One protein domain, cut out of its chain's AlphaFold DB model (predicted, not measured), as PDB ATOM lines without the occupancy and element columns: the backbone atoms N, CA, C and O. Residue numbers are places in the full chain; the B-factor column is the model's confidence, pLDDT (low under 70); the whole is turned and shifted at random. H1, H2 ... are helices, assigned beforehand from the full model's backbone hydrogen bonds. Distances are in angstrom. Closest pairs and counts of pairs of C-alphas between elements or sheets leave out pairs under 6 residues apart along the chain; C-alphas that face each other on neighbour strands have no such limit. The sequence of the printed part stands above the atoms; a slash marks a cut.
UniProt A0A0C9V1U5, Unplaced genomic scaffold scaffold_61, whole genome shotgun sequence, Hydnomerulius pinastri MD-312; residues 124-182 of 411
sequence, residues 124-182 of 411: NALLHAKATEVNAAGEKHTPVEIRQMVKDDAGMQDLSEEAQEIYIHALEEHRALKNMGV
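Overview. This is residues 124 to 182 of the 411 residues of an uncharacterized protein of Hydnomerulius pinastri MD-312 (UniProt A0A0C9V1U5). A long helix, H3, stands on one side and a shorter helix, H2, on the other, with H1 between them, set crosswise to both; H2 and H3 do not meet. Both ends of H3 stick out, with residues 158 to 163 and 175 to 182 standing free. The printed part has 59 residues with three named helices, in the order H1, H2, H3, and no named strand; its class is all helix. It is only just compact, close to loose, with a radius of gyration of the C-alphas of 12.4 A, and its outline is flat, spanning 36 by 31 by 17 A.

Along the chain. H3, residues 161 to 180, is the longest helix and measures 28.9 A from first to last C-alpha; it begins at C-alpha 161 (63.483, 123.297, 10.753) and ends at C-alpha 180 (71.065, 134.624, 36.284). H1, residues 124 to 135, measures 15.9 A and begins at C-alpha 124 (59.746, 121.289, 25.803). H2, residues 143 to 152, measures 14.5 A.

Arrangement. H3 touches H1 with residues 167 to 171 alone, and H1 touches H3 with residues 125 to 129 alone. Their closest C-alphas, those of Ala 125 and Ile 168, are 5.4 A apart. Their lines are about perpendicular, at 74 degrees. H1 touches H2 with residues 126 to 131 alone; the closest C-alphas, those of Ala 131 and Ile 146, are 6.3 A apart. These two lines are about perpendicular as well, at 78 degrees. H2 and H3 are apart. In H1 and H3 every O i to N i+4 pair is within hydrogen-bond range; in H2 4 of 6 are.

Size, cuts and confidence. The C-alphas farthest apart, those of Asp 158 and Val 182, are 37.0 A from each other. Without the stretches that stand free, the body spans 26 by 22 by 14 A. The printed part has no cut, and the links from H1 to H2 and from H2 to H3 are short. The mean pLDDT of the printed part is 86.4; residues 180 and 182 are under 70.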
ATOM      1  N   ASN A 124      59.672 120.419  24.625       91.56
ATOM      2  CA  ASN A 124      59.746 121.289  25.803       91.56
ATOM      3  C   ASN A 124      59.690 122.778  25.424       91.56
ATOM      4  O   ASN A 124      59.207 123.581  26.219       91.56
ATOM      5  N   ALA A 125      60.180 123.141  24.236       92.00
ATOM      6  CA  ALA A 125      60.146 124.500  23.710       92.00
ATOM      7  C   ALA A 125      58.735 124.907  23.260       92.00
ATOM      8  O   ALA A 125      58.248 125.950  23.689       92.00
ATOM      9  N   LEU A 126      58.030 124.043  22.523       92.56
ATOM     10  CA  LEU A 126      56.625 124.238  22.144       92.56
ATOM     11  C   LEU A 126      55.717 124.338  23.380       92.56
ATOM     12  O   LEU A 126      54.933 125.277  23.500       92.56
ATOM     13  N   LEU A 127      55.889 123.441  24.362       92.50
ATOM     14  CA  LEU A 127      55.183 123.538  25.648       92.50
ATOM     15  C   LEU A 127      55.472 124.850  26.383       92.50
ATOM     16  O   LEU A 127      54.572 125.401  27.011       92.50
ATOM     17  N   HIS A 128      56.707 125.355  26.326       91.25
ATOM     18  CA  HIS A 128      57.071 126.627  26.942       91.25
ATOM     19  C   HIS A 128      56.439 127.822  26.218       91.25
ATOM     20  O   HIS A 128      55.902 128.715  26.873       91.25
ATOM     21  N   ALA A 129      56.463 127.825  24.884       91.62
ATOM     22  CA  ALA A 129      55.844 128.858  24.065       91.62
ATOM     23  C   ALA A 129      54.330 128.922  24.302       91.62
ATOM     24  O   ALA A 129      53.832 129.969  24.712       91.62
ATOM     25  N   LYS A 130      53.622 127.789  24.191       91.00
ATOM     26  CA  LYS A 130      52.175 127.717  24.454       91.00
ATOM     27  C   LYS A 130      51.834 128.059  25.907       91.00
ATOM     28  O   LYS A 130      50.876 128.779  26.164       91.00
ATOM     29  N   ALA A 131      52.646 127.627  26.876       89.88
ATOM     30  CA  ALA A 131      52.477 128.053  28.266       89.88
ATOM     31  C   ALA A 131      52.676 129.566  28.449       89.88
ATOM     32  O   ALA A 131      52.041 130.150  29.322       89.88
ATOM     33  N   THR A 132      53.546 130.206  27.671       88.81
ATOM     34  CA  THR A 132      53.776 131.656  27.755       88.81
ATOM     35  C   THR A 132      52.631 132.424  27.099       88.81
ATOM     36  O   THR A 132      52.124 133.364  27.698       88.81
ATOM     37  N   GLU A 133      52.177 131.978  25.925       88.88
ATOM     38  CA  GLU A 133      51.028 132.520  25.192       88.88
ATOM     39  C   GLU A 133      49.747 132.484  26.037       88.88
ATOM     40  O   GLU A 133      49.152 133.523  26.315       88.88
ATOM     41  N   VAL A 134      49.337 131.296  26.494       87.50
ATOM     42  CA  VAL A 134      48.010 131.123  27.099       87.50
ATOM     43  C   VAL A 134      47.970 131.667  28.537       87.50
ATOM     44  O   VAL A 134      47.003 132.320  28.918       87.50
ATOM     45  N   ASN A 135      49.045 131.514  29.327       86.69
ATOM     46  CA  ASN A 135      49.078 132.073  30.689       86.69
ATOM     47  C   ASN A 135      49.327 133.600  30.726       86.69
ATOM     48  O   ASN A 135      49.225 134.197  31.802       86.69
ATOM     49  N   ALA A 136      49.635 134.258  29.598       81.25
ATOM     50  CA  ALA A 136      49.750 135.722  29.540       81.25
ATOM     51  C   ALA A 136      48.406 136.430  29.794       81.25
ATOM     52  O   ALA A 136      48.395 137.553  30.295       81.25
ATOM     53  N   ALA A 137      47.280 135.759  29.524       74.38
ATOM     54  CA  ALA A 137      45.932 136.258  29.808       74.38
ATOM     55  C   ALA A 137      45.572 136.275  31.314       74.38
ATOM     56  O   ALA A 137      44.493 136.727  31.688       74.38
ATOM     57  N   GLY A 138      46.464 135.799  32.192       71.56
ATOM     58  CA  GLY A 138      46.307 135.830  33.651       71.56
ATOM     59  C   GLY A 138      45.623 134.600  34.255       71.56
ATOM     60  O   GLY A 138      45.802 134.332  35.447       71.56
ATOM     61  N   GLU A 139      44.906 133.813  33.452       79.44
ATOM     62  CA  GLU A 139      44.365 132.516  33.859       79.44
ATOM     63  C   GLU A 139      45.449 131.427  33.734       79.44
ATOM     64  O   GLU A 139      46.226 131.410  32.779       79.44
ATOM     65  N   LYS A 140      45.575 130.556  34.747       82.19
ATOM     66  CA  LYS A 140      46.659 129.561  34.821       82.19
ATOM     67  C   LYS A 140      46.182 128.181  34.399       82.19
ATOM     68  O   LYS A 140      45.556 127.479  35.193       82.19
ATOM     69  N   HIS A 141      46.569 127.770  33.201       85.81
ATOM     70  CA  HIS A 141      46.243 126.456  32.657       85.81
ATOM     71  C   HIS A 141      47.067 125.333  33.277       85.81
ATOM     72  O   HIS A 141      48.239 125.504  33.641       85.81
ATOM     73  N   THR A 142      46.466 124.148  33.384       89.88
ATOM     74  CA  THR A 142      47.186 122.989  33.916       89.88
ATOM     75  C   THR A 142      48.199 122.442  32.899       89.88
ATOM     76  O   THR A 142      48.016 122.566  31.685       89.88
ATOM     77  N   PRO A 143      49.263 121.745  33.346       87.31
ATOM     78  CA  PRO A 143      50.218 121.112  32.433       87.31
ATOM     79  C   PRO A 143      49.608 120.048  31.508       87.31
ATOM     80  O   PRO A 143      50.277 119.620  30.570       87.31
ATOM     81  N   VAL A 144      48.386 119.575  31.784       90.00
ATOM     82  CA  VAL A 144      47.658 118.628  30.927       90.00
ATOM     83  C   VAL A 144      46.946 119.378  29.802       90.00
ATOM     84  O   VAL A 144      47.120 119.004  28.646       90.00
ATOM     85  N   GLU A 145      46.246 120.472  30.117       90.50
ATOM     86  CA  GLU A 145      45.632 121.365  29.122       90.50
ATOM     87  C   GLU A 145      46.669 121.897  28.132       90.50
ATOM     88  O   GLU A 145      46.489 121.753  26.930       90.50
ATOM     89  N   ILE A 146      47.805 122.411  28.618       90.44
ATOM     90  CA  ILE A 146      48.861 122.970  27.755       90.44
ATOM     91  C   ILE A 146      49.423 121.900  26.798       90.44
ATOM     92  O   ILE A 146      49.679 122.181  25.630       90.44
ATOM     93  N   ARG A 147      49.573 120.647  27.254       91.94
ATOM     94  CA  ARG A 147      49.991 119.525  26.387       91.94
ATOM     95  C   ARG A 147      48.956 119.164  25.331       91.94
ATOM     96  O   ARG A 147      49.347 118.633  24.296       91.94
ATOM     97  N   GLN A 148      47.677 119.377  25.618       91.88
ATOM     98  CA  GLN A 148      46.596 119.127  24.677       91.88
ATOM     99  C   GLN A 148      46.520 120.267  23.652       91.88
ATOM    100  O   GLN A 148      46.599 120.004  22.460       91.88
ATOM    101  N   MET A 149      46.586 121.522  24.105       89.06
ATOM    102  CA  MET A 149      46.657 122.713  23.247       89.06
ATOM    103  C   MET A 149      47.820 122.666  22.242       89.06
ATOM    104  O   MET A 149      47.622 123.027  21.091       89.06
ATOM    105  N   VAL A 150      49.012 122.185  22.627       90.81
ATOM    106  CA  VAL A 150      50.146 122.021  21.684       90.81
ATOM    107  C   VAL A 150      49.898 120.926  20.636       90.81
ATOM    108  O   VAL A 150      50.456 120.998  19.546       90.81
ATOM    109  N   LYS A 151      49.082 119.907  20.938       89.81
ATOM    110  CA  LYS A 151      48.714 118.857  19.971       89.81
ATOM    111  C   LYS A 151      47.611 119.296  19.014       89.81
ATOM    112  O   LYS A 151      47.620 118.875  17.865       89.81
ATOM    113  N   ASP A 152      46.674 120.097  19.509       89.25
ATOM    114  CA  ASP A 152      45.518 120.569  18.746       89.25
ATOM    115  C   ASP A 152      45.867 121.779  17.853       89.25
ATOM    116  O   ASP A 152      45.158 122.076  16.893       89.25
ATOM    117  N   ASP A 153      46.975 122.469  18.144       86.56
ATOM    118  CA  ASP A 153      47.509 123.576  17.348       86.56
ATOM    119  C   ASP A 153      48.307 123.059  16.137       86.56
ATOM    120  O   ASP A 153      49.484 122.708  16.240       86.56
ATOM    121  N   ALA A 154      47.662 123.037  14.966       81.88
ATOM    122  CA  ALA A 154      48.278 122.618  13.704       81.88
ATOM    123  C   ALA A 154      49.532 123.441  13.340       81.88
ATOM    124  O   ALA A 154      50.494 122.892  12.801       81.88
ATOM    125  N   GLY A 155      49.575 124.731  13.705       81.31
ATOM    126  CA  GLY A 155      50.748 125.586  13.497       81.31
ATOM    127  C   GLY A 155      51.946 125.202  14.373       81.31
ATOM    128  O   GLY A 155      53.072 125.592  14.067       81.31
ATOM    129  N   MET A 156      51.722 124.417  15.435       82.44
ATOM    130  CA  MET A 156      52.768 123.843  16.286       82.44
ATOM    131  C   MET A 156      53.114 122.376  15.969       82.44
ATOM    132  O   MET A 156      53.994 121.816  16.627       82.44
ATOM    133  N   GLN A 157      52.465 121.752  14.979       80.50
ATOM    134  CA  GLN A 157      52.812 120.404  14.504       80.50
ATOM    135  C   GLN A 157      53.665 120.449  13.225       80.50
ATOM    136  O   GLN A 157      54.697 119.782  13.163       80.50
ATOM    137  N   ASP A 158      53.302 121.290  12.252       81.62
ATOM    138  CA  ASP A 158      53.927 121.325  10.918       81.62
ATOM    139  C   ASP A 158      55.017 122.420  10.778       81.62
ATOM    140  O   ASP A 158      55.005 123.224   9.844       81.62
ATOM    141  N   LEU A 159      55.969 122.492  11.720       83.94
ATOM    142  CA  LEU A 159      57.057 123.489  11.681       83.94
ATOM    143  C   LEU A 159      58.179 123.124  10.698       83.94
ATOM    144  O   LEU A 159      58.708 122.010  10.738       83.94
ATOM    145  N   SER A 160      58.675 124.125   9.962       88.31
ATOM    146  CA  SER A 160      59.991 124.071   9.310       88.31
ATOM    147  C   SER A 160      61.134 123.968  10.328       88.31
ATOM    148  O   SER A 160      60.997 124.396  11.474       88.31
ATOM    149  N   GLU A 161      62.287 123.442   9.904       86.69
ATOM    150  CA  GLU A 161      63.483 123.297  10.753       86.69
ATOM    151  C   GLU A 161      63.915 124.642  11.373       86.69
ATOM    152  O   GLU A 161      64.112 124.726  12.582       86.69
ATOM    153  N   GLU A 162      63.915 125.724  10.586       87.50
ATOM    154  CA  GLU A 162      64.194 127.091  11.060       87.50
ATOM    155  C   GLU A 162      63.244 127.531  12.191       87.50
ATOM    156  O   GLU A 162      63.669 128.100  13.196       87.50
ATOM    157  N   ALA A 163      61.944 127.232  12.072       87.12
ATOM    158  CA  ALA A 163      60.971 127.556  13.112       87.12
ATOM    159  C   ALA A 163      61.189 126.706  14.377       87.12
ATOM    160  O   ALA A 163      61.036 127.211  15.492       87.12
ATOM    161  N   GLN A 164      61.580 125.436  14.228       90.12
ATOM    162  CA  GLN A 164      61.916 124.556  15.354       90.12
ATOM    163  C   GLN A 164      63.126 125.087  16.139       90.12
ATOM    164  O   GLN A 164      63.082 125.122  17.374       90.12
ATOM    165  N   GLU A 165      64.170 125.551  15.446       91.06
ATOM    166  CA  GLU A 165      65.352 126.164  16.065       91.06
ATOM    167  C   GLU A 165      65.009 127.451  16.826       91.06
ATOM    168  O   GLU A 165      65.442 127.607  17.969       91.06
ATOM    169  N   ILE A 166      64.162 128.325  16.266       91.25
ATOM    170  CA  ILE A 166      63.705 129.559  16.937       91.25
ATOM    171  C   ILE A 166      63.052 129.251  18.294       91.25
ATOM    172  O   ILE A 166      63.371 129.898  19.297       91.25
ATOM    173  N   TYR A 167      62.176 128.242  18.370       92.56
ATOM    174  CA  TYR A 167      61.560 127.849  19.643       92.56
ATOM    175  C   TYR A 167      62.583 127.297  20.643       92.56
ATOM    176  O   TYR A 167      62.514 127.618  21.835       92.56
ATOM    177  N   ILE A 168      63.529 126.471  20.183       92.50
ATOM    178  CA  ILE A 168      64.596 125.915  21.027       92.50
ATOM    179  C   ILE A 168      65.463 127.048  21.594       92.50
ATOM    180  O   ILE A 168      65.629 127.113  22.814       92.50
ATOM    181  N   HIS A 169      65.913 127.980  20.752       92.44
ATOM    182  CA  HIS A 169      66.715 129.137  21.153       92.44
ATOM    183  C   HIS A 169      65.983 130.015  22.178       92.44
ATOM    184  O   HIS A 169      66.526 130.305  23.242       92.44
ATOM    185  N   ALA A 170      64.710 130.346  21.935       92.06
ATOM    186  CA  ALA A 170      63.901 131.137  22.867       92.06
ATOM    187  C   ALA A 170      63.735 130.459  24.248       92.06
ATOM    188  O   ALA A 170      63.695 131.129  25.287       92.06
ATOM    189  N   LEU A 171      63.668 129.120  24.295       92.19
ATOM    190  CA  LEU A 171      63.677 128.371  25.554       92.19
ATOM    191  C   LEU A 171      65.048 128.438  26.252       92.19
ATOM    192  O   LEU A 171      65.095 128.509  27.483       92.19
ATOM    193  N   GLU A 172      66.150 128.401  25.507       91.19
ATOM    194  CA  GLU A 172      67.508 128.500  26.056       91.19
ATOM    195  C   GLU A 172      67.810 129.899  26.602       91.19
ATOM    196  O   GLU A 172      68.250 130.008  27.749       91.19
ATOM    197  N   GLU A 173      67.459 130.959  25.873       90.19
ATOM    198  CA  GLU A 173      67.548 132.348  26.342       90.19
ATOM    199  C   GLU A 173      66.742 132.565  27.627       90.19
ATOM    200  O   GLU A 173      67.263 133.085  28.620       90.19
ATOM    201  N   HIS A 174      65.486 132.105  27.666       88.00
ATOM    202  CA  HIS A 174      64.665 132.223  28.869       88.00
ATOM    203  C   HIS A 174      65.256 131.440  30.054       88.00
ATOM    204  O   HIS A 174      65.242 131.926  31.188       88.00
ATOM    205  N   ARG A 175      65.823 130.249  29.818       88.12
ATOM    206  CA  ARG A 175      66.522 129.474  30.857       88.12
ATOM    207  C   ARG A 175      67.770 130.195  31.360       88.12
ATOM    208  O   ARG A 175      67.951 130.260  32.574       88.12
ATOM    209  N   ALA A 176      68.588 130.763  30.476       84.88
ATOM    210  CA  ALA A 176      69.770 131.540  30.847       84.88
ATOM    211  C   ALA A 176      69.390 132.766  31.697       84.88
ATOM    212  O   ALA A 176      69.943 132.972  32.780       84.88
ATOM    213  N   LEU A 177      68.363 133.510  31.276       83.06
ATOM    214  CA  LEU A 177      67.835 134.667  32.001       83.06
ATOM    215  C   LEU A 177      67.262 134.283  33.377       83.06
ATOM    216  O   LEU A 177      67.499 134.979  34.363       83.06
ATOM    217  N   LYS A 178      66.558 133.148  33.494       79.56
ATOM    218  CA  LYS A 178      66.075 132.625  34.790       79.56
ATOM    219  C   LYS A 178      67.182 132.046  35.673       79.56
ATOM    220  O   LYS A 178      67.010 132.013  36.895       79.56
ATOM    221  N   ASN A 179      68.295 131.603  35.093       73.62
ATOM    222  CA  ASN A 179      69.453 131.137  35.844       73.62
ATOM    223  C   ASN A 179      70.173 132.313  36.522       73.62
ATOM    224  O   ASN A 179      70.447 132.243  37.714       73.62
ATOM    225  N   MET A 180      70.385 133.413  35.789       67.75
ATOM    226  CA  MET A 180      71.065 134.624  36.284       67.75
ATOM    227  C   MET A 180      70.139 135.635  36.992       67.75
ATOM    228  O   MET A 180      70.605 136.634  37.534       67.75
ATOM    229  N   GLY A 181      68.822 135.413  36.980       70.50
ATOM    230  CA  GLY A 181      67.838 136.334  37.550       70.50
ATOM    231  C   GLY A 181      67.787 136.325  39.084       70.50
ATOM    232  O   GLY A 181      67.641 135.268  39.706       70.50
ATOM    233  N   VAL A 182      67.805 137.524  39.682       67.00
ATOM    234  CA  VAL A 182      67.683 137.754  41.135       67.00
ATOM    235  C   VAL A 182      66.469 137.014  41.713       67.00
ATOM    236  O   VAL A 182      65.346 137.126  41.211       67.00
TER     237      VAL A 182